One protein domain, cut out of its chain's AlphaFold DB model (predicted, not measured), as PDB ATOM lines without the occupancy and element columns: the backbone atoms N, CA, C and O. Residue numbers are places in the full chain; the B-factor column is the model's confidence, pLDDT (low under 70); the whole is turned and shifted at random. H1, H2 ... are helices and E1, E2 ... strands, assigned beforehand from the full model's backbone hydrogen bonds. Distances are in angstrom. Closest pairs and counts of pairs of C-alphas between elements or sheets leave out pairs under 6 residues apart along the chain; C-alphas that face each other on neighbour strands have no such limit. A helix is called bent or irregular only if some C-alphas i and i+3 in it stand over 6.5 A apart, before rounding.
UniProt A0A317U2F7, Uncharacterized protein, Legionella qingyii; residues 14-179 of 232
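Overview. This is residues 14 to 179 of the 232 residues of an uncharacterized protein of Legionella qingyii (UniProt A0A317U2F7). A sheet of five parallel strands is curled like part of a barrel, with helices H2 and H3 running along the strands over its outer face and no named helix over its hollow face. The short helices H4, H5 and H6 lie off the sheet, H7 only grazes it near E4 and E5, and residues 50 to 55 stick out beyond H2. The printed part has 166 residues, under half of them in named elements: E1 H1 H2 E2 H3 E3 H4 H5 H6 E4 H7 E5 along the chain, class mixed, sheet order E1 E2 E3 E4 E5. The whole is compact, with a radius of gyration of the C-alphas of 16.7 A and spans of 49 by 45 by 30 A.

Along the chain. E1, residues 14 to 17, begins with C-alpha 14 at (-10.493, 18.002, -19.142). H1, residues 28 to 31, precedes H2, residues 34 to 50, 24.4 A long. E2, residues 60 to 65, and H3, residues 68 to 79, each measure 17.2 A. H3 is irregular, with C-alphas 69 and 72 7.4 A apart. E3, residues 94 to 98, measures 12.5 A. H4, residues 107 to 113, is only just irregular, with C-alphas 108 and 111 6.6 A apart. H5, residues 115 to 118, and H6, residues 135 to 138, precede E4, residues 143 to 148, 13.0 A. H7, residues 159 to 164, and E5, residues 174 to 176, follow; C-alpha 176 is at (-11.389, 24.182, -35.194).

Arrangement. The sheet is strongly twisted. Within hydrogen-bond range are N 15 and O 61 across the neighbours E1 and E2 at 2.9 A, N 95 and O 62 across E2 and E3 at 2.8 A, N 144 and O 94 across E3 and E4 at 2.8 A, and N 175 and O 145 across E4 and E5 at 2.8 A. H3 is on the sheet, over E2 and E3, at a height over the sheet of 9.1 A. H2 is on the same face, over E1 and only just over E2 with 3 C-alphas. H3 only just touches H6, with 3 pairs of C-alphas within 8 A, closest Ile 72 and Gly 135, 6.2 A. H4 touches H7, about perpendicular at 89 degrees, closest C-alphas Tyr 110 and Gln 159, 7.0 A. H1 meets H2 only through their link. Every O i to N i+4 pair is within range in H2 and H7, against 6 of 8 in H3 and 1 of 3 in H4, which has 3 of 4 O i to N i+3 pairs; H1, H5 and H6 are too short for an O i to N i+4 pair.

Size, cuts and confidence. The farthest C-alphas, Ser 52 and Gly 104, are 52.7 A apart. The printed part has no cut. The links H3 to E3 and H5 to H6 are long. Residues 102 to 134 have pLDDT under 70.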
ATOM      1  N   SER A  14     -11.458  16.991 -19.567       97.81
ATOM      2  CA  SER A  14     -10.493  18.002 -19.142       97.81
ATOM      3  C   SER A  14     -10.835  18.486 -17.738       97.81
ATOM      4  O   SER A  14     -11.994  18.806 -17.470       97.81
ATOM      5  N   VAL A  15      -9.836  18.580 -16.858       97.50
ATOM      6  CA  VAL A  15     -10.007  19.146 -15.510       97.50
ATOM      7  C   VAL A  15     -10.197  20.661 -15.524       97.50
ATOM      8  O   VAL A  15     -10.700  21.229 -14.560       97.50
ATOM      9  N   GLY A  16      -9.787  21.330 -16.602       96.38
ATOM     10  CA  GLY A  16      -9.863  22.780 -16.724       96.38
ATOM     11  C   GLY A  16      -9.457  23.271 -18.106       96.38
ATOM     12  O   GLY A  16      -8.740  22.594 -18.843       96.38
ATOM     13  N   ASN A  17      -9.925  24.464 -18.455       97.25
ATOM     14  CA  ASN A  17      -9.611  25.130 -19.712       97.25
ATOM     15  C   ASN A  17      -9.064  26.521 -19.429       97.25
ATOM     16  O   ASN A  17      -9.754  27.325 -18.808       97.25
ATOM     17  N   GLU A  18      -7.834  26.778 -19.874       94.81
ATOM     18  CA  GLU A  18      -7.172  28.081 -19.773       94.81
ATOM     19  C   GLU A  18      -7.232  28.703 -18.371       94.81
ATOM     20  O   GLU A  18      -7.445  29.903 -18.211       94.81
ATOM     21  N   VAL A  19      -7.012  27.880 -17.338       95.06
ATOM     22  CA  VAL A  19      -6.958  28.331 -15.932       95.06
ATOM     23  C   VAL A  19      -5.965  29.490 -15.771       95.06
ATOM     24  O   VAL A  19      -6.201  30.431 -15.015       95.06
ATOM     25  N   TRP A  20      -4.880  29.443 -16.545       91.25
ATOM     26  CA  TRP A  20      -3.929  30.529 -16.738       91.25
ATOM     27  C   TRP A  20      -4.352  31.388 -17.931       91.25
ATOM     28  O   TRP A  20      -4.077  31.059 -19.087       91.25
ATOM     29  N   LEU A  21      -5.023  32.505 -17.643       88.25
ATOM     30  CA  LEU A  21      -5.325  33.541 -18.634       88.25
ATOM     31  C   LEU A  21      -4.056  34.301 -19.042       88.25
ATOM     32  O   LEU A  21      -2.997  34.108 -18.453       88.25
ATOM     33  N   GLN A  22      -4.156  35.195 -20.028       84.62
ATOM     34  CA  GLN A  22      -3.025  36.033 -20.434       84.62
ATOM     35  C   GLN A  22      -2.500  36.855 -19.235       84.62
ATOM     36  O   GLN A  22      -3.238  37.696 -18.713       84.62
ATOM     37  N   PRO A  23      -1.248  36.644 -18.789       83.50
ATOM     38  CA  PRO A  23      -0.699  37.369 -17.656       83.50
ATOM     39  C   PRO A  23      -0.262  38.777 -18.064       83.50
ATOM     40  O   PRO A  23       0.262  38.982 -19.159       83.50
ATOM     41  N   SER A  24      -0.381  39.730 -17.136       83.31
ATOM     42  CA  SER A  24       0.433  40.954 -17.151       83.31
ATOM     43  C   SER A  24       1.852  40.700 -16.623       83.31
ATOM     44  O   SER A  24       2.779  41.432 -16.959       83.31
ATOM     45  N   LYS A  25       2.020  39.654 -15.803       84.44
ATOM     46  CA  LYS A  25       3.286  39.174 -15.244       84.44
ATOM     47  C   LYS A  25       3.170  37.686 -14.903       84.44
ATOM     48  O   LYS A  25       2.146  37.256 -14.379       84.44
ATOM     49  N   VAL A  26       4.230  36.923 -15.160       84.44
ATOM     50  CA  VAL A  26       4.366  35.540 -14.683       84.44
ATOM     51  C   VAL A  26       5.089  35.562 -13.336       84.44
ATOM     52  O   VAL A  26       6.260  35.928 -13.262       84.44
ATOM     53  N   ASP A  27       4.384  35.215 -12.261       85.94
ATOM     54  CA  ASP A  27       4.953  35.031 -10.922       85.94
ATOM     55  C   ASP A  27       4.262  33.889 -10.157       85.94
ATOM     56  O   ASP A  27       3.405  33.182 -10.691       85.94
ATOM     57  N   GLU A  28       4.651  33.674  -8.902       86.44
ATOM     58  CA  GLU A  28       4.114  32.594  -8.068       86.44
ATOM     59  C   GLU A  28       2.593  32.671  -7.892       86.44
ATOM     60  O   GLU A  28       1.929  31.639  -7.803       86.44
ATOM     61  N   ASN A  29       2.010  33.876  -7.881       88.44
ATOM     62  CA  ASN A  29       0.561  34.031  -7.766       88.44
ATOM     63  C   ASN A  29      -0.140  33.542  -9.027       88.44
ATOM     64  O   ASN A  29      -1.173  32.883  -8.936       88.44
ATOM     65  N   TYR A  30       0.452  33.828 -10.185       89.81
ATOM     66  CA  TYR A  30      -0.034  33.332 -11.462       89.81
ATOM     67  C   TYR A  30       0.030  31.799 -11.545       89.81
ATOM     68  O   TYR A  30      -0.918  31.163 -11.998       89.81
ATOM     69  N   LEU A  31       1.106  31.178 -11.050       92.38
ATOM     70  CA  LEU A  31       1.286  29.718 -11.084       92.38
ATOM     71  C   LEU A  31       0.597  28.968  -9.933       92.38
ATOM     72  O   LEU A  31       0.497  27.740  -9.984       92.38
ATOM     73  N   ARG A  32       0.073  29.676  -8.926       92.94
ATOM     74  CA  ARG A  32      -0.560  29.110  -7.724       92.94
ATOM     75  C   ARG A  32      -1.622  28.028  -7.986       92.94
ATOM     76  O   ARG A  32      -1.663  27.084  -7.202       92.94
ATOM     77  N   PRO A  33      -2.461  28.091  -9.041       95.25
ATOM     78  CA  PRO A  33      -3.453  27.044  -9.295       95.25
ATOM     79  C   PRO A  33      -2.855  25.690  -9.706       95.25
ATOM     80  O   PRO A  33      -3.578  24.696  -9.725       95.25
ATOM     81  N   SER A  34      -1.563  25.625 -10.055       94.69
ATOM     82  CA  SER A  34      -1.007  24.456 -10.749       94.69
ATOM     83  C   SER A  34      -1.071  23.154  -9.946       94.69
ATOM     84  O   SER A  34      -1.581  22.161 -10.472       94.69
ATOM     85  N   PRO A  35      -0.674  23.139  -8.659       94.38
ATOM     86  CA  PRO A  35      -0.810  21.946  -7.828       94.38
ATOM     87  C   PRO A  35      -2.267  21.514  -7.643       94.38
ATOM     88  O   PRO A  35      -2.555  20.320  -7.626       94.38
ATOM     89  N   THR A  36      -3.201  22.469  -7.563       96.19
ATOM     90  CA  THR A  36      -4.636  22.176  -7.443       96.19
ATOM     91  C   THR A  36      -5.157  21.462  -8.684       96.19
ATOM     92  O   THR A  36      -5.823  20.437  -8.564       96.19
ATOM     93  N   MET A  37      -4.820  21.950  -9.880       97.44
ATOM     94  CA  MET A  37      -5.233  21.294 -11.123       97.44
ATOM     95  C   MET A  37      -4.597  19.907 -11.275       97.44
ATOM     96  O   MET A  37      -5.261  18.979 -11.733       97.44
ATOM     97  N   LYS A  38      -3.346  19.736 -10.828       95.31
ATOM     98  CA  LYS A  38      -2.661  18.435 -10.822       95.31
ATOM     99  C   LYS A  38      -3.308  17.440  -9.845       95.31
ATOM    100  O   LYS A  38      -3.507  16.277 -10.186       95.31
ATOM    101  N   ALA A  39      -3.732  17.904  -8.670       95.50
ATOM    102  CA  ALA A  39      -4.509  17.096  -7.729       95.50
ATOM    103  C   ALA A  39      -5.889  16.706  -8.290       95.50
ATOM    104  O   ALA A  39      -6.310  15.568  -8.118       95.50
ATOM    105  N   LEU A  40      -6.568  17.600  -9.021       97.31
ATOM    106  CA  LEU A  40      -7.842  17.273  -9.677       97.31
ATOM    107  C   LEU A  40      -7.686  16.177 -10.739       97.31
ATOM    108  O   LEU A  40      -8.551  15.308 -10.835       97.31
ATOM    109  N   ILE A  41      -6.583  16.175 -11.496       97.38
ATOM    110  CA  ILE A  41      -6.261  15.091 -12.440       97.38
ATOM    111  C   ILE A  41      -6.151  13.764 -11.686       97.38
ATOM    112  O   ILE A  41      -6.861  12.814 -12.016       97.38
ATOM    113  N   ARG A  42      -5.318  13.723 -10.637       96.19
ATOM    114  CA  ARG A  42      -5.147  12.549  -9.769       96.19
ATOM    115  C   ARG A  42      -6.488  12.041  -9.238       96.19
ATOM    116  O   ARG A  42      -6.781  10.854  -9.349       96.19
ATOM    117  N   ASP A  43      -7.313  12.930  -8.691       96.69
ATOM    118  CA  ASP A  43      -8.574  12.562  -8.043       96.69
ATOM    119  C   ASP A  43      -9.611  12.057  -9.057       96.69
ATOM    120  O   ASP A  43     -10.281  11.052  -8.810       96.69
ATOM    121  N   MET A  44      -9.704  12.682 -10.236       96.75
ATOM    122  CA  MET A  44     -10.569  12.198 -11.317       96.75
ATOM    123  C   MET A  44     -10.104  10.842 -11.856       96.75
ATOM    124  O   MET A  44     -10.933   9.951 -12.049       96.75
ATOM    125  N   LYS A  45      -8.794  10.634 -12.033       95.25
ATOM    126  CA  LYS A  45      -8.233   9.336 -12.444       95.25
ATOM    127  C   LYS A  45      -8.463   8.261 -11.381       95.25
ATOM    128  O   LYS A  45      -8.875   7.149 -11.715       95.25
ATOM    129  N   ALA A  46      -8.277   8.587 -10.102       94.12
ATOM    130  CA  ALA A  46      -8.555   7.684  -8.987       94.12
ATOM    131  C   ALA A  46     -10.037   7.284  -8.941       94.12
ATOM    132  O   ALA A  46     -10.347   6.099  -8.813       94.12
ATOM    133  N   TYR A  47     -10.946   8.244  -9.134       94.88
ATOM    134  CA  TYR A  47     -12.379   7.982  -9.243       94.88
ATOM    135  C   TYR A  47     -12.698   7.043 -10.412       94.88
ATOM    136  O   TYR A  47     -13.389   6.037 -10.237       94.88
ATOM    137  N   ILE A  48     -12.147   7.325 -11.598       93.94
ATOM    138  CA  ILE A  48     -12.348   6.491 -12.786       93.94
ATOM    139  C   ILE A  48     -11.838   5.069 -12.546       93.94
ATOM    140  O   ILE A  48     -12.526   4.107 -12.890       93.94
ATOM    141  N   LYS A  49     -10.664   4.917 -11.925       91.75
ATOM    142  CA  LYS A  49     -10.061   3.617 -11.609       91.75
ATOM    143  C   LYS A  49     -10.901   2.825 -10.605       91.75
ATOM    144  O   LYS A  49     -11.160   1.650 -10.850       91.75
ATOM    145  N   ALA A  50     -11.352   3.464  -9.526       93.00
ATOM    146  CA  ALA A  50     -12.108   2.823  -8.452       93.00
ATOM    147  C   ALA A  50     -13.568   2.510  -8.821       93.00
ATOM    148  O   ALA A  50     -14.157   1.592  -8.255       93.00
ATOM    149  N   SER A  51     -14.166   3.251  -9.759       90.75
ATOM    150  CA  SER A  51     -15.578   3.072 -10.095       90.75
ATOM    151  C   SER A  51     -15.832   1.784 -10.884       90.75
ATOM    152  O   SER A  51     -15.325   1.600 -11.994       90.75
ATOM    153  N   SER A  52     -16.677   0.911 -10.336       89.00
ATOM    154  CA  SER A  52     -17.194  -0.285 -11.014       89.00
ATOM    155  C   SER A  52     -18.253   0.033 -12.073       89.00
ATOM    156  O   SER A  52     -18.529  -0.802 -12.928       89.00
ATOM    157  N   ASN A  53     -18.851   1.226 -12.012       85.56
ATOM    158  CA  ASN A  53     -20.031   1.581 -12.801       85.56
ATOM    159  C   ASN A  53     -19.675   2.271 -14.126       85.56
ATOM    160  O   ASN A  53     -20.497   2.321 -15.037       85.56
ATOM    161  N   LEU A  54     -18.452   2.798 -14.255       89.25
ATOM    162  CA  LEU A  54     -18.000   3.404 -15.506       89.25
ATOM    163  C   LEU A  54     -17.652   2.316 -16.523       89.25
ATOM    164  O   LEU A  54     -16.716   1.541 -16.317       89.25
ATOM    165  N   LYS A  55     -18.374   2.315 -17.647       85.69
ATOM    166  CA  LYS A  55     -18.172   1.369 -18.751       85.69
ATOM    167  C   LYS A  55     -16.813   1.538 -19.434       85.69
ATOM    168  O   LYS A  55     -16.186   0.545 -19.789       85.69
ATOM    169  N   TYR A  56     -16.357   2.779 -19.595       87.19
ATOM    170  CA  TYR A  56     -15.060   3.103 -20.186       87.19
ATOM    171  C   TYR A  56     -14.166   3.838 -19.184       87.19
ATOM    172  O   TYR A  56     -14.611   4.741 -18.469       87.19
ATOM    173  N   LYS A  57     -12.885   3.456 -19.144       89.06
ATOM    174  CA  LYS A  57     -11.840   4.158 -18.390       89.06
ATOM    175  C   LYS A  57     -11.267   5.256 -19.287       89.06
ATOM    176  O   LYS A  57     -10.368   5.006 -20.081       89.06
ATOM    177  N   LEU A  58     -11.893   6.427 -19.225       94.94
ATOM    178  CA  LEU A  58     -11.594   7.555 -20.103       94.94
ATOM    179  C   LEU A  58     -10.381   8.358 -19.605       94.94
ATOM    180  O   LEU A  58     -10.229   8.497 -18.389       94.94
ATOM    181  N   PRO A  59      -9.551   8.906 -20.510       96.62
ATOM    182  CA  PRO A  59      -8.397   9.710 -20.131       96.62
ATOM    183  C   PRO A  59      -8.812  11.060 -19.533       96.62
ATOM    184  O   PRO A  59      -9.843  11.636 -19.901       96.62
ATOM    185  N   VAL A  60      -7.977  11.581 -18.635       98.19
ATOM    186  CA  VAL A  60      -8.147  12.887 -17.987       98.19
ATOM    187  C   VAL A  60      -6.964  13.789 -18.314       98.19
ATOM    188  O   VAL A  60      -5.825  13.477 -17.980       98.19
ATOM    189  N   GLY A  61      -7.233  14.930 -18.938       98.12
ATOM    190  CA  GLY A  61      -6.224  15.909 -19.328       98.12
ATOM    191  C   GLY A  61      -6.510  17.311 -18.809       98.12
ATOM    192  O   GLY A  61      -7.405  17.529 -17.990       98.12
ATOM    193  N   ILE A  62      -5.750  18.278 -19.311       98.19
ATOM    194  CA  ILE A  62      -5.926  19.707 -19.033       98.19
ATOM    195  C   ILE A  62      -5.724  20.513 -20.309       98.19
ATOM    196  O   ILE A  62      -4.868  20.169 -21.121       98.19
ATOM    197  N   VAL A  63      -6.493  21.586 -20.488       97.94
ATOM    198  CA  VAL A  63      -6.384  22.455 -21.664       97.94
ATOM    199  C   VAL A  63      -5.676  23.756 -21.305       97.94
ATOM    200  O   VAL A  63      -6.116  24.509 -20.431       97.94
ATOM    201  N   LEU A  64      -4.569  24.020 -21.994       95.75
ATOM    202  CA  LEU A  64      -3.706  25.174 -21.802       95.75
ATOM    203  C   LEU A  64      -3.927  26.214 -22.900       95.75
ATOM    204  O   LEU A  64      -4.104  25.889 -24.074       95.75
ATOM    205  N   ARG A  65      -3.823  27.481 -22.507       91.88
ATOM    206  CA  ARG A  65      -3.751  28.623 -23.415       91.88
ATOM    207  C   ARG A  65      -2.374  28.709 -24.066       91.88
ATOM    208  O   ARG A  65      -1.359  28.302 -23.496       91.88
ATOM    209  N   ASP A  66      -2.333  29.354 -25.221       87.94
ATOM    210  CA  ASP A  66      -1.128  29.913 -25.816       87.94
ATOM    211  C   ASP A  66      -0.568  31.129 -25.065       87.94
ATOM    212  O   ASP A  66      -0.929  32.278 -25.309       87.94
ATOM    213  N   THR A  67       0.341  30.864 -24.127       84.81
ATOM    214  CA  THR A  67       1.104  31.859 -23.369       84.81
ATOM    215  C   THR A  67       2.567  31.395 -23.303       84.81
ATOM    216  O   THR A  67       2.908  30.572 -22.451       84.81
ATOM    217  N   PRO A  68       3.438  31.863 -24.219       70.25
ATOM    218  CA  PRO A  68       4.734  31.232 -24.499       70.25
ATOM    219  C   PRO A  68       5.642  30.980 -23.306       70.25
ATOM    220  O   PRO A  68       6.252  29.915 -23.245       70.25
ATOM    221  N   ASP A  69       5.659  31.882 -22.331       75.19
ATOM    222  CA  ASP A  69       6.530  31.748 -21.163       75.19
ATOM    223  C   ASP A  69       6.116  30.603 -20.223       75.19
ATOM    224  O   ASP A  69       6.935  30.119 -19.445       75.19
ATOM    225  N   VAL A  70       4.858  30.145 -20.286       83.38
ATOM    226  CA  VAL A  70       4.293  29.190 -19.315       83.38
ATOM    227  C   VAL A  70       3.666  27.950 -19.934       83.38
ATOM    228  O   VAL A  70       3.624  26.928 -19.261       83.38
ATOM    229  N   THR A  71       3.218  27.973 -21.192       87.69
ATOM    230  CA  THR A  71       2.526  26.819 -21.791       87.69
ATOM    231  C   THR A  71       3.404  25.569 -21.791       87.69
ATOM    232  O   THR A  71       2.943  24.524 -21.347       87.69
ATOM    233  N   ILE A  72       4.663  25.654 -22.253       84.50
ATOM    234  CA  ILE A  72       5.563  24.488 -22.249       84.50
ATOM    235  C   ILE A  72       5.883  24.043 -20.817       84.50
ATOM    236  O   ILE A  72       5.648  22.874 -20.521       84.50
ATOM    237  N   PRO A  73       6.349  24.919 -19.902       86.31
ATOM    238  CA  PRO A  73       6.584  24.525 -18.514       86.31
ATOM    239  C   PRO A  73       5.371  23.870 -17.843       86.31
ATOM    240  O   PRO A  73       5.521  22.835 -17.199       86.31
ATOM    241  N   LEU A  74       4.167  24.421 -18.033       91.56
ATOM    242  CA  LEU A  74       2.931  23.845 -17.504       91.56
ATOM    243  C   LEU A  74       2.632  22.486 -18.137       91.56
ATOM    244  O   LEU A  74       2.280  21.553 -17.426       91.56
ATOM    245  N   ALA A  75       2.808  22.339 -19.448       92.00
ATOM    246  CA  ALA A  75       2.569  21.073 -20.127       92.00
ATOM    247  C   ALA A  75       3.509  19.962 -19.617       92.00
ATOM    248  O   ALA A  75       3.035  18.870 -19.316       92.00
ATOM    249  N   TYR A  76       4.803  20.249 -19.416       88.75
ATOM    250  CA  TYR A  76       5.729  19.312 -18.759       88.75
ATOM    251  C   TYR A  76       5.335  19.037 -17.309       88.75
ATOM    252  O   TYR A  76       5.355  17.888 -16.878       88.75
ATOM    253  N   TYR A  77       4.948  20.072 -16.561       91.62
ATOM    254  CA  TYR A  77       4.506  19.921 -15.177       91.62
ATOM    255  C   TYR A  77       3.287  18.999 -15.054       91.62
ATOM    256  O   TYR A  77       3.228  18.191 -14.130       91.62
ATOM    257  N   TYR A  78       2.326  19.078 -15.976       95.44
ATOM    258  CA  TYR A  78       1.159  18.193 -15.974       95.44
ATOM    259  C   TYR A  78       1.446  16.805 -16.531       95.44
ATOM    260  O   TYR A  78       0.801  15.856 -16.107       95.44
ATOM    261  N   ALA A  79       2.398  16.669 -17.450       92.06
ATOM    262  CA  ALA A  79       2.752  15.384 -18.040       92.06
ATOM    263  C   ALA A  79       3.748  14.568 -17.192       92.06
ATOM    264  O   ALA A  79       3.898  13.364 -17.399       92.06
ATOM    265  N   CYS A  80       4.441  15.196 -16.236       88.56
ATOM    266  CA  CYS A  80       5.379  14.493 -15.368       88.56
ATOM    267  C   CYS A  80       4.681  13.780 -14.202       88.56
ATOM    268  O   CYS A  80       3.704  14.273 -13.631       88.56
ATOM    269  N   HIS A  81       5.260  12.652 -13.806       81.38
ATOM    270  CA  HIS A  81       4.955  11.918 -12.585       81.38
ATOM    271  C   HIS A  81       6.275  11.683 -11.854       81.38
ATOM    272  O   HIS A  81       7.264  11.297 -12.485       81.38
ATOM    273  N   LEU A  82       6.321  11.980 -10.556       76.69
ATOM    274  CA  LEU A  82       7.535  11.759  -9.772       76.69
ATOM    275  C   LEU A  82       7.578  10.297  -9.298       76.69
ATOM    276  O   LEU A  82       6.543   9.792  -8.869       76.69
ATOM    277  N   PRO A  83       8.738   9.612  -9.335       74.69
ATOM    278  CA  PRO A  83       8.846   8.213  -8.908       74.69
ATOM    279  C   PRO A  83       8.321   7.933  -7.490       74.69
ATOM    280  O   PRO A  83       7.867   6.830  -7.201       74.69
ATOM    281  N   GLU A  84       8.396   8.919  -6.598       77.19
ATOM    282  CA  GLU A  84       7.927   8.852  -5.214       77.19
ATOM    283  C   GLU A  84       6.414   9.090  -5.026       77.19
ATOM    284  O   GLU A  84       5.897   8.933  -3.916       77.19
ATOM    285  N   GLU A  85       5.679   9.471  -6.073       79.75
ATOM    286  CA  GLU A  85       4.238   9.693  -5.981       79.75
ATOM    287  C   GLU A  85       3.474   8.357  -5.944       79.75
ATOM    288  O   GLU A  85       3.456   7.584  -6.894       79.75
ATOM    289  N   ALA A  86       2.760   8.097  -4.843       76.44
ATOM    290  CA  ALA A  86       1.985   6.861  -4.661       76.44
ATOM    291  C   ALA A  86       0.768   6.721  -5.602       76.44
ATOM    292  O   ALA A  86       0.169   5.649  -5.700       76.44
ATOM    293  N   GLN A  87       0.348   7.815  -6.235       80.69
ATOM    294  CA  GLN A  87      -0.781   7.869  -7.156       80.69
ATOM    295  C   GLN A  87      -0.352   8.613  -8.411       80.69
ATOM    296  O   GLN A  87       0.336   9.623  -8.317       80.69
ATOM    297  N   ASP A  88      -0.813   8.144  -9.564       85.06
ATOM    298  CA  ASP A  88      -0.559   8.799 -10.840       85.06
ATOM    299  C   ASP A  88      -1.234  10.180 -10.880       85.06
ATOM    300  O   ASP A  88      -2.463  10.301 -10.856       85.06
ATOM    301  N   THR A  89      -0.404  11.222 -10.901       90.56
ATOM    302  CA  THR A  89      -0.818  12.629 -10.971       90.56
ATOM    303  C   THR A  89      -0.657  13.225 -12.370       90.56
ATOM    304  O   THR A  89      -0.973  14.399 -12.578       90.56
ATOM    305  N   SER A  90      -0.159  12.436 -13.326       94.25
ATOM    306  CA  SER A  90       0.073  12.895 -14.688       94.25
ATOM    307  C   SER A  90      -1.242  13.011 -15.462       94.25
ATOM    308  O   SER A  90      -2.153  12.187 -15.328       94.25
ATOM    309  N   ALA A  91      -1.347  14.061 -16.271       97.12
ATOM    310  CA  ALA A  91      -2.400  14.216 -17.262       97.12
ATOM    311  C   ALA A  91      -2.242  13.149 -18.346       97.12
ATOM    312  O   ALA A  91      -1.150  12.976 -18.868       97.12
ATOM    313  N   ASP A  92      -3.331  12.506 -18.757       96.94
ATOM    314  CA  ASP A  92      -3.322  11.539 -19.861       96.94
ATOM    315  C   ASP A  92      -3.205  12.217 -21.238       96.94
ATOM    316  O   ASP A  92      -2.866  11.563 -22.220       96.94
ATOM    317  N   PHE A  93      -3.499  13.519 -21.326       97.62
ATOM    318  CA  PHE A  93      -3.269  14.357 -22.503       97.62
ATOM    319  C   PHE A  93      -3.129  15.836 -22.116       97.62
ATOM    320  O   PHE A  93      -3.659  16.286 -21.097       97.62
ATOM    321  N   ILE A  94      -2.473  16.610 -22.979       97.25
ATOM    322  CA  ILE A  94      -2.428  18.073 -22.906       97.25
ATOM    323  C   ILE A  94      -3.254  18.646 -24.056       97.25
ATOM    324  O   ILE A  94      -2.976  18.384 -25.222       97.25
ATOM    325  N   GLY A  95      -4.266  19.445 -23.741       96.94
ATOM    326  CA  GLY A  95      -4.935  20.294 -24.718       96.94
ATOM    327  C   GLY A  95      -4.202  21.622 -24.874       96.94
ATOM    328  O   GLY A  95      -3.686  22.170 -23.901       96.94
ATOM    329  N   TYR A  96      -4.162  22.145 -26.091       93.81
ATOM    330  CA  TYR A  96      -3.515  23.404 -26.425       93.81
ATOM    331  C   TYR A  96      -4.427  24.256 -27.311       93.81
ATOM    332  O   TYR A  96      -4.689  23.917 -28.466       93.81
ATOM    333  N   ASN A  97      -4.898  25.377 -26.774       94.56
ATOM    334  CA  ASN A  97      -5.658  26.368 -27.527       94.56
ATOM    335  C   ASN A  97      -4.687  27.349 -28.179       94.56
ATOM    336  O   ASN A  97      -4.004  28.108 -27.485       94.56
ATOM    337  N   VAL A  98      -4.615  27.341 -29.512       87.88
ATOM    338  CA  VAL A  98      -3.605  28.081 -30.273       87.88
ATOM    339  C   VAL A  98      -4.183  28.813 -31.478       87.88
ATOM    340  O   VAL A  98      -4.717  28.239 -32.422       87.88
ATOM    341  N   TYR A  99      -3.971  30.128 -31.501       87.19
ATOM    342  CA  TYR A  99      -4.521  31.026 -32.521       87.19
ATOM    343  C   TYR A  99      -3.435  31.817 -33.260       87.19
ATOM    344  O   TYR A  99      -3.669  32.932 -33.713       87.19
ATOM    345  N   ARG A 100      -2.224  31.261 -33.381       78.44
ATOM    346  CA  ARG A 100      -1.064  31.986 -33.935       78.44
ATOM    347  C   ARG A 100      -1.099  32.205 -35.446       78.44
ATOM    348  O   ARG A 100      -0.543  33.194 -35.916       78.44
ATOM    349  N   TRP A 101      -1.715  31.303 -36.204       73.19
ATOM    350  CA  TRP A 101      -1.598  31.274 -37.667       73.19
ATOM    351  C   TRP A 101      -2.794  31.883 -38.395       73.19
ATOM    352  O   TRP A 101      -3.927  31.651 -37.973       73.19
ATOM    353  N   GLY A 102      -2.521  32.601 -39.493       66.75
ATOM    354  CA  GLY A 102      -3.526  33.268 -40.319       66.75
ATOM    355  C   GLY A 102      -3.023  33.972 -41.590       66.75
ATOM    356  O   GLY A 102      -1.945  33.677 -42.098       66.75
ATOM    357  N   ALA A 103      -3.793  34.926 -42.122       51.88
ATOM    358  CA  ALA A 103      -3.441  35.664 -43.337       51.88
ATOM    359  C   ALA A 103      -2.134  36.458 -43.140       51.88
ATOM    360  O   ALA A 103      -1.942  37.122 -42.119       51.88
ATOM    361  N   GLY A 104      -1.212  36.346 -44.104       52.22
ATOM    362  CA  GLY A 104       0.138  36.920 -44.027       52.22
ATOM    363  C   GLY A 104       1.180  36.048 -43.311       52.22
ATOM    364  O   GLY A 104       2.361  36.379 -43.359       52.22
ATOM    365  N   SER A 105       0.787  34.924 -42.696       55.41
ATOM    366  CA  SER A 105       1.730  33.846 -42.372       55.41
ATOM    367  C   SER A 105       1.707  32.804 -43.485       55.41
ATOM    368  O   SER A 105       0.662  32.222 -43.757       55.41
ATOM    369  N   ASP A 106       2.854  32.565 -44.121       54.59
ATOM    370  CA  ASP A 106       3.040  31.411 -45.007       54.59
ATOM    371  C   ASP A 106       2.676  30.129 -44.218       54.59
ATOM    372  O   ASP A 106       3.074  30.023 -43.049       54.59
ATOM    373  N   PRO A 107       1.913  29.164 -44.768       49.94
ATOM    374  CA  PRO A 107       1.788  27.818 -44.195       49.94
ATOM    375  C   PRO A 107       3.127  27.250 -43.686       49.94
ATOM    376  O   PRO A 107       3.210  26.758 -42.558       49.94
ATOM    377  N   GLY A 108       4.218  27.453 -44.437       51.66
ATOM    378  CA  GLY A 108       5.583  27.073 -44.052       51.66
ATOM    379  C   GLY A 108       6.157  27.834 -42.846       51.66
ATOM    380  O   GLY A 108       7.155  27.415 -42.262       51.66
ATOM    381  N   SER A 109       5.517  28.926 -42.416       54.22
ATOM    382  CA  SER A 109       5.879  29.694 -41.219       54.22
ATOM    383  C   SER A 109       5.208  29.192 -39.944       54.22
ATOM    384  O   SER A 109       5.645  29.580 -38.861       54.22
ATOM    385  N   TYR A 110       4.191  28.321 -40.009       58.28
ATOM    386  CA  TYR A 110       3.581  27.768 -38.793       58.28
ATOM    387  C   TYR A 110       4.587  27.019 -37.895       58.28
ATOM    388  O   TYR A 110       4.634  27.321 -36.698       58.28
ATOM    389  N   PRO A 111       5.496  26.176 -38.433       57.56
ATOM    390  CA  PRO A 111       6.627  25.647 -37.666       57.56
ATOM    391  C   PRO A 111       7.484  26.729 -36.993       57.56
ATOM    392  O   PRO A 111       7.924  26.546 -35.861       57.56
ATOM    393  N   SER A 112       7.706  27.871 -37.654       58.12
ATOM    394  CA  SER A 112       8.481  28.993 -37.104       58.12
ATOM    395  C   SER A 112       7.739  29.706 -35.968       58.12
ATOM    396  O   SER A 112       8.352  30.046 -34.958       58.12
ATOM    397  N   LEU A 113       6.416  29.867 -36.083       57.50
ATOM    398  CA  LEU A 113       5.550  30.409 -35.025       57.50
ATOM    399  C   LEU A 113       5.460  29.480 -33.807       57.50
ATOM    400  O   LEU A 113       5.260  29.950 -32.682       57.50
ATOM    401  N   LEU A 114       5.637  28.175 -34.041       60.81
ATOM    402  CA  LEU A 114       5.721  27.134 -33.024       60.81
ATOM    403  C   LEU A 114       7.163  26.777 -32.631       60.81
ATOM    404  O   LEU A 114       7.365  25.860 -31.842       60.81
ATOM    405  N   LYS A 115       8.189  27.491 -33.115       59.97
ATOM    406  CA  LYS A 115       9.600  27.172 -32.825       59.97
ATOM    407  C   LYS A 115       9.908  27.234 -31.325       59.97
ATOM    408  O   LYS A 115      10.629  26.376 -30.816       59.97
ATOM    409  N   THR A 116       9.265  28.155 -30.604       56.50
ATOM    410  CA  THR A 116       9.258  28.245 -29.128       56.50
ATOM    411  C   THR A 116       8.546  27.066 -28.444       56.50
ATOM    412  O   THR A 116       8.479  27.003 -27.231       56.50
ATOM    413  N   TYR A 117       8.001  26.112 -29.188       61.91
ATOM    414  CA  TYR A 117       7.284  24.948 -28.661       61.91
ATOM    415  C   TYR A 117       7.752  23.639 -29.271       61.91
ATOM    416  O   TYR A 117       7.308  22.596 -28.829       61.91
ATOM    417  N   ILE A 118       8.625  23.658 -30.272       59.75
ATOM    418  CA  ILE A 118       9.224  22.445 -30.847       59.75
ATOM    419  C   ILE A 118      10.673  22.291 -30.355       59.75
ATOM    420  O   ILE A 118      11.176  21.180 -30.254       59.75
ATOM    421  N   GLY A 119      11.344  23.395 -30.000       55.38
ATOM    422  CA  GLY A 119      12.741  23.390 -29.546       55.38
ATOM    423  C   GLY A 119      13.014  24.222 -28.292       55.38
ATOM    424  O   GLY A 119      14.162  24.599 -28.062       55.38
ATOM    425  N   TYR A 120      11.985  24.567 -27.516       54.34
ATOM    426  CA  TYR A 120      12.154  25.379 -26.311       54.34
ATOM    427  C   TYR A 120      12.685  24.571 -25.140       54.34
ATOM    428  O   TYR A 120      12.067  23.588 -24.734       54.34
ATOM    429  N   LYS A 121      13.802  25.072 -24.605       56.56
ATOM    430  CA  LYS A 121      14.542  24.546 -23.463       56.56
ATOM    431  C   LYS A 121      14.445  25.545 -22.301       56.56
ATOM    432  O   LYS A 121      15.260  26.470 -22.270       56.56
ATOM    433  N   PRO A 122      13.462  25.451 -21.380       46.34
ATOM    434  CA  PRO A 122      13.442  26.316 -20.215       46.34
ATOM    435  C   PRO A 122      14.645  25.986 -19.326       46.34
ATOM    436  O   PRO A 122      14.903  24.828 -19.001       46.34
ATOM    437  N   VAL A 123      15.370  27.018 -18.902       46.16
ATOM    438  CA  VAL A 123      16.384  26.889 -17.853       46.16
ATOM    439  C   VAL A 123      15.648  26.873 -16.513       46.16
ATOM    440  O   VAL A 123      15.153  27.907 -16.069       46.16
ATOM    441  N   LEU A 124      15.525  25.700 -15.887       40.66
ATOM    442  CA  LEU A 124      14.947  25.585 -14.544       40.66
ATOM    443  C   LEU A 124      15.972  26.017 -13.473       40.66
ATOM    444  O   LEU A 124      17.156  25.692 -13.608       40.66
ATOM    445  N   PRO A 125      15.555  26.713 -12.395       37.91
ATOM    446  CA  PRO A 125      16.453  27.085 -11.302       37.91
ATOM    447  C   PRO A 125      17.047  25.836 -10.630       37.91
ATOM    448  O   PRO A 125      16.307  25.004 -10.113       37.91
ATOM    449  N   GLY A 126      18.378  25.705 -10.633       49.16
ATOM    450  CA  GLY A 126      19.103  24.609  -9.968       49.16
ATOM    451  C   GLY A 126      19.532  23.435 -10.862       49.16
ATOM    452  O   GLY A 126      20.203  22.531 -10.375       49.16
ATOM    453  N   GLY A 127      19.207  23.451 -12.159       43.97
ATOM    454  CA  GLY A 127      19.737  22.497 -13.141       43.97
ATOM    455  C   GLY A 127      20.750  23.155 -14.079       43.97
ATOM    456  O   GLY A 127      20.640  24.344 -14.371       43.97
ATOM    457  N   ASN A 128      21.712  22.389 -14.602       43.19
ATOM    458  CA  ASN A 128      22.654  22.814 -15.651       43.19
ATOM    459  C   ASN A 128      21.955  23.035 -17.013       43.19
ATOM    460  O   ASN A 128      22.418  22.509 -18.020       43.19
ATOM    461  N   GLY A 129      20.830  23.763 -17.048       44.19
ATOM    462  CA  GLY A 129      19.984  23.937 -18.228       44.19
ATOM    463  C   GLY A 129      19.597  22.585 -18.808       44.19
ATOM    464  O   GLY A 129      20.241  22.120 -19.745       44.19
ATOM    465  N   ASP A 130      18.597  21.928 -18.215       42.91
ATOM    466  CA  ASP A 130      18.255  20.561 -18.594       42.91
ATOM    467  C   ASP A 130      18.072  20.469 -20.115       42.91
ATOM    468  O   ASP A 130      17.250  21.153 -20.732       42.91
ATOM    469  N   SER A 131      18.923  19.662 -20.737       44.59
ATOM    470  CA  SER A 131      19.110  19.588 -22.187       44.59
ATOM    471  C   SER A 131      17.945  18.888 -22.907       44.59
ATOM    472  O   SER A 131      18.060  18.569 -24.090       44.59
ATOM    473  N   GLN A 132      16.823  18.686 -22.208       46.22
ATOM    474  CA  GLN A 132      15.859  17.617 -22.464       46.22
ATOM    475  C   GLN A 132      14.456  18.072 -22.871       46.22
ATOM    476  O   GLN A 132      13.663  17.249 -23.321       46.22
ATOM    477  N   SER A 133      14.121  19.356 -22.773       51.78
ATOM    478  CA  SER A 133      12.831  19.827 -23.289       51.78
ATOM    479  C   SER A 133      12.952  20.151 -24.775       51.78
ATOM    480  O   SER A 133      13.526  21.151 -25.193       51.78
ATOM    481  N   ASN A 134      12.393  19.271 -25.599       60.69
ATOM    482  CA  ASN A 134      12.208  19.505 -27.031       60.69
ATOM    483  C   ASN A 134      10.800  20.064 -27.270       60.69
ATOM    484  O   ASN A 134      10.032  19.540 -28.074       60.69
ATOM    485  N   GLY A 135      10.418  21.075 -26.476       73.12
ATOM    486  CA  GLY A 135       9.052  21.595 -26.443       73.12
ATOM    487  C   GLY A 135       7.989  20.483 -26.352       73.12
ATOM    488  O   GLY A 135       8.186  19.524 -25.609       73.12
ATOM    489  N   PHE A 136       6.889  20.569 -27.102       75.62
ATOM    490  CA  PHE A 136       5.845  19.543 -27.174       75.62
ATOM    491  C   PHE A 136       6.356  18.178 -27.660       75.62
ATOM    492  O   PHE A 136       5.802  17.164 -27.255       75.62
ATOM    493  N   ALA A 137       7.440  18.114 -28.444       74.81
ATOM    494  CA  ALA A 137       8.002  16.839 -28.901       74.81
ATOM    495  C   ALA A 137       8.658  16.021 -27.771       74.81
ATOM    496  O   ALA A 137       8.872  14.824 -27.932       74.81
ATOM    497  N   GLY A 138       8.987  16.651 -26.638       73.81
ATOM    498  CA  GLY A 138       9.469  15.952 -25.442       73.81
ATOM    499  C   GLY A 138       8.374  15.633 -24.417       73.81
ATOM    500  O   GLY A 138       8.684  15.084 -23.363       73.81
ATOM    501  N   ILE A 139       7.107  15.957 -24.699       80.25
ATOM    502  CA  ILE A 139       5.986  15.580 -23.833       80.25
ATOM    503  C   ILE A 139       5.604  14.126 -24.116       80.25
ATOM    504  O   ILE A 139       5.318  13.736 -25.246       80.25
ATOM    505  N   ASN A 140       5.599  13.307 -23.069       83.62
ATOM    506  CA  ASN A 140       5.331  11.870 -23.149       83.62
ATOM    507  C   ASN A 140       3.846  11.539 -23.411       83.62
ATOM    508  O   ASN A 140       3.531  10.472 -23.946       83.62
ATOM    509  N   VAL A 141       2.925  12.463 -23.141       91.12
ATOM    510  CA  VAL A 141       1.480  12.290 -23.375       91.12
ATOM    511  C   VAL A 141       1.008  12.978 -24.666       91.12
ATOM    512  O   VAL A 141       1.687  13.876 -25.161       91.12
ATOM    513  N   PRO A 142      -0.103  12.541 -25.292       94.12
ATOM    514  CA  PRO A 142      -0.669  13.208 -26.466       94.12
ATOM    515  C   PRO A 142      -0.906  14.707 -26.236       94.12
ATOM    516  O   PRO A 142      -1.485  15.100 -25.223       94.12
ATOM    517  N   VAL A 143      -0.498  15.531 -27.203       92.31
ATOM    518  CA  VAL A 143      -0.810  16.965 -27.246       92.31
ATOM    519  C   VAL A 143      -1.865  17.188 -28.322       92.31
ATOM    520  O   VAL A 143      -1.645  16.831 -29.473       92.31
ATOM    521  N   ILE A 144      -3.009  17.762 -27.973       94.25
ATOM    522  CA  ILE A 144      -4.142  17.966 -28.882       94.25
ATOM    523  C   ILE A 144      -4.351  19.465 -29.054       94.25
ATOM    524  O   ILE A 144      -4.447  20.180 -28.057       94.25
ATOM    525  N   LEU A 145      -4.476  19.955 -30.291       93.38
ATOM    526  CA  LEU A 145      -4.908  21.336 -30.512       93.38
ATOM    527  C   LEU A 145      -6.413  21.437 -30.240       93.38
ATOM    528  O   LEU A 145      -7.232  21.299 -31.146       93.38
ATOM    529  N   THR A 146      -6.797  21.612 -28.980       96.62
ATOM    530  CA  THR A 146      -8.205  21.644 -28.553       96.62
ATOM    531  C   THR A 146      -8.964  22.836 -29.115       96.62
ATOM    532  O   THR A 146     -10.178  22.753 -29.285       96.62
ATOM    533  N   GLU A 147      -8.245  23.897 -29.478       95.25
ATOM    534  CA  GLU A 147      -8.762  24.981 -30.297       95.25
ATOM    535  C   GLU A 147      -7.686  25.464 -31.271       95.25
ATOM    536  O   GLU A 147      -6.548  25.735 -30.882       95.25
ATOM    537  N   PHE A 148      -8.058  25.630 -32.540       91.38
ATOM    538  CA  PHE A 148      -7.279  26.402 -33.503       91.38
ATOM    539  C   PHE A 148      -8.165  27.162 -34.494       91.38
ATOM    540  O   PHE A 148      -9.377  26.950 -34.585       91.38
ATOM    541  N   GLY A 149      -7.535  28.044 -35.273       88.88
ATOM    542  CA  GLY A 149      -8.177  28.772 -36.367       88.88
ATOM    543  C   GLY A 149      -8.463  30.228 -36.018       88.88
ATOM    544  O   GLY A 149      -9.601  30.583 -35.712       88.88
ATOM    545  N   ARG A 150      -7.429  31.070 -36.112       87.31
ATOM    546  CA  ARG A 150      -7.496  32.530 -35.938       87.31
ATOM    547  C   ARG A 150      -8.575  33.161 -36.842       87.31
ATOM    548  O   ARG A 150      -8.974  32.589 -37.857       87.31
ATOM    549  N   ILE A 151      -9.080  34.329 -36.438       87.62
ATOM    550  CA  ILE A 151     -10.211  35.054 -37.065       87.62
ATOM    551  C   ILE A 151      -9.831  35.843 -38.325       87.62
ATOM    552  O   ILE A 151     -10.371  36.919 -38.576       87.62
ATOM    553  N   ASP A 152      -8.884  35.345 -39.111       80.12
ATOM    554  CA  ASP A 152      -8.507  35.978 -40.373       80.12
ATOM    555  C   ASP A 152      -9.674  36.030 -41.354       80.12
ATOM    556  O   ASP A 152     -10.624  35.253 -41.265       80.12
ATOM    557  N   SER A 153      -9.602  36.945 -42.315       80.69
ATOM    558  CA  SER A 153     -10.605  37.056 -43.368       80.69
ATOM    559  C   SER A 153      -9.907  37.048 -44.733       80.69
ATOM    560  O   SER A 153      -9.323  38.069 -45.101       80.69
ATOM    561  N   PRO A 154      -9.930  35.921 -45.476       85.75
ATOM    562  CA  PRO A 154     -10.566  34.647 -45.119       85.75
ATOM    563  C   PRO A 154      -9.775  33.825 -44.081       85.75
ATOM    564  O   PRO A 154      -8.560  33.976 -43.942       85.75
ATOM    565  N   ARG A 155     -10.451  32.901 -43.385       88.88
ATOM    566  CA  ARG A 155      -9.809  31.900 -42.511       88.88
ATOM    567  C   ARG A 155      -9.269  30.757 -43.363       88.88
ATOM    568  O   ARG A 155     -10.052  30.060 -43.997       88.88
ATOM    569  N   LEU A 156      -7.951  30.578 -43.399       84.50
ATOM    570  CA  LEU A 156      -7.289  29.709 -44.385       84.50
ATOM    571  C   LEU A 156      -6.960  28.281 -43.894       84.50
ATOM    572  O   LEU A 156      -6.718  27.413 -44.708       84.50
ATOM    573  N   PHE A 157      -6.954  28.029 -42.584       86.94
ATOM    574  CA  PHE A 157      -6.710  26.729 -41.936       86.94
ATOM    575  C   PHE A 157      -5.462  25.886 -42.287       86.94
ATOM    576  O   PHE A 157      -5.452  24.709 -41.940       86.94
ATOM    577  N   ALA A 158      -4.368  26.432 -42.827       78.31
ATOM    578  CA  ALA A 158      -3.180  25.622 -43.159       78.31
ATOM    579  C   ALA A 158      -2.458  24.985 -41.950       78.31
ATOM    580  O   ALA A 158      -1.506  24.224 -42.116       78.31
ATOM    581  N   GLN A 159      -2.902  25.250 -40.712       79.75
ATOM    582  CA  GLN A 159      -2.509  24.418 -39.569       79.75
ATOM    583  C   GLN A 159      -2.921  22.950 -39.765       79.75
ATOM    584  O   GLN A 159      -2.274  22.075 -39.198       79.75
ATOM    585  N   VAL A 160      -3.978  22.681 -40.540       86.06
ATOM    586  CA  VAL A 160      -4.448  21.328 -40.866       86.06
ATOM    587  C   VAL A 160      -3.375  20.567 -41.635       86.06
ATOM    588  O   VAL A 160      -2.907  19.555 -41.119       86.06
ATOM    589  N   ASP A 161      -2.898  21.080 -42.772       82.69
ATOM    590  CA  ASP A 161      -1.795  20.453 -43.513       82.69
ATOM    591  C   ASP A 161      -0.564  20.215 -42.619       82.69
ATOM    592  O   ASP A 161      -0.012  19.112 -42.572       82.69
ATOM    593  N   TRP A 162      -0.175  21.211 -41.814       81.94
ATOM    594  CA  TRP A 162       0.947  21.042 -40.891       81.94
ATOM    595  C   TRP A 162       0.721  19.902 -39.892       81.94
ATOM    596  O   TRP A 162       1.636  19.102 -39.700       81.94
ATOM    597  N   MET A 163      -0.458  19.810 -39.262       84.00
ATOM    598  CA  MET A 163      -0.761  18.787 -38.251       84.00
ATOM    599  C   MET A 163      -0.605  17.368 -38.795       84.00
ATOM    600  O   MET A 163      -0.204  16.481 -38.049       84.00
ATOM    601  N   PHE A 164      -0.905  17.154 -40.074       82.44
ATOM    602  CA  PHE A 164      -0.848  15.837 -40.707       82.44
ATOM    603  C   PHE A 164       0.499  15.543 -41.378       82.44
ATOM    604  O   PHE A 164       0.796  14.387 -41.666       82.44
ATOM    605  N   ASN A 165       1.339  16.563 -41.568       80.69
ATOM    606  CA  ASN A 165       2.707  16.426 -42.056       80.69
ATOM    607  C   ASN A 165       3.717  16.615 -40.908       80.69
ATOM    608  O   ASN A 165       3.914  15.738 -40.067       80.69
ATOM    609  N   ASN A 166       4.369  17.779 -40.847       77.06
ATOM    610  CA  ASN A 166       5.463  18.058 -39.910       77.06
ATOM    611  C   ASN A 166       5.034  18.000 -38.433       77.06
ATOM    612  O   ASN A 166       5.839  17.672 -37.561       77.06
ATOM    613  N   GLY A 167       3.776  18.330 -38.153       77.00
ATOM    614  CA  GLY A 167       3.172  18.324 -36.828       77.00
ATOM    615  C   GLY A 167       2.730  16.946 -36.343       77.00
ATOM    616  O   GLY A 167       2.520  16.800 -35.143       77.00
ATOM    617  N   ALA A 168       2.665  15.922 -37.201       81.94
ATOM    618  CA  ALA A 168       2.096  14.614 -36.847       81.94
ATOM    619  C   ALA A 168       2.882  13.875 -35.748       81.94
ATOM    620  O   ALA A 168       2.346  13.019 -35.048       81.94
ATOM    621  N   LYS A 169       4.166  14.217 -35.571       78.69
ATOM    622  CA  LYS A 169       5.028  13.698 -34.490       78.69
ATOM    623  C   LYS A 169       5.009  14.556 -33.219       78.69
ATOM    624  O   LYS A 169       5.673  14.208 -32.249       78.69
ATOM    625  N   VAL A 170       4.309  15.688 -33.240       78.44
ATOM    626  CA  VAL A 170       4.301  16.701 -32.171       78.44
ATOM    627  C   VAL A 170       2.918  16.820 -31.538       78.44
ATOM    628  O   VAL A 170       2.809  16.930 -30.321       78.44
ATOM    629  N   VAL A 171       1.865  16.788 -32.354       85.31
ATOM    630  CA  VAL A 171       0.471  16.874 -31.917       85.31
ATOM    631  C   VAL A 171      -0.342  15.716 -32.482       85.31
ATOM    632  O   VAL A 171      -0.028  15.152 -33.523       85.31
ATOM    633  N   SER A 172      -1.423  15.373 -31.795       90.44
ATOM    634  CA  SER A 172      -2.351  14.294 -32.136       90.44
ATOM    635  C   SER A 172      -3.603  14.821 -32.850       90.44
ATOM    636  O   SER A 172      -4.703  14.319 -32.636       90.44
ATOM    637  N   GLY A 173      -3.441  15.858 -33.678       89.44
ATOM    638  CA  GLY A 173      -4.528  16.541 -34.382       89.44
ATOM    639  C   GLY A 173      -5.129  17.714 -33.601       89.44
ATOM    640  O   GLY A 173      -4.519  18.244 -32.668       89.44
ATOM    641  N   GLY A 174      -6.329  18.141 -34.008       91.44
ATOM    642  CA  GLY A 174      -6.947  19.339 -33.456       91.44
ATOM    643  C   GLY A 174      -8.395  19.589 -33.855       91.44
ATOM    644  O   GLY A 174      -8.932  18.965 -34.767       91.44
ATOM    645  N   MET A 175      -9.007  20.560 -33.180       94.88
ATOM    646  CA  MET A 175     -10.393  20.983 -33.352       94.88
ATOM    647  C   MET A 175     -10.458  22.467 -33.720       94.88
ATOM    648  O   MET A 175      -9.939  23.327 -33.009       94.88
ATOM    649  N   VAL A 176     -11.132  22.785 -34.828       94.56
ATOM    650  CA  VAL A 176     -11.389  24.182 -35.194       94.56
ATOM    651  C   VAL A 176     -12.355  24.813 -34.202       94.56
ATOM    652  O   VAL A 176     -13.462  24.314 -33.985       94.56
ATOM    653  N   PHE A 177     -11.982  25.979 -33.688       95.19
ATOM    654  CA  PHE A 177     -12.901  26.859 -32.984       95.19
ATOM    655  C   PHE A 177     -13.528  27.828 -33.998       95.19
ATOM    656  O   PHE A 177     -12.833  28.630 -34.614       95.19
ATOM    657  N   ARG A 178     -14.829  27.789 -34.287       94.94
ATOM    658  CA  ARG A 178     -15.917  26.989 -33.704       94.94
ATOM    659  C   ARG A 178     -17.009  26.754 -34.749       94.94
ATOM    660  O   ARG A 178     -17.081  27.471 -35.741       94.94
ATOM    661  N   LEU A 179     -17.920  25.814 -34.496       96.69
ATOM    662  CA  LEU A 179     -18.996  25.500 -35.444       96.69
ATOM    663  C   LEU A 179     -19.946  26.687 -35.683       96.69
ATOM    664  O   LEU A 179     -20.156  27.082 -36.824       96.69
TER     665      LEU A 179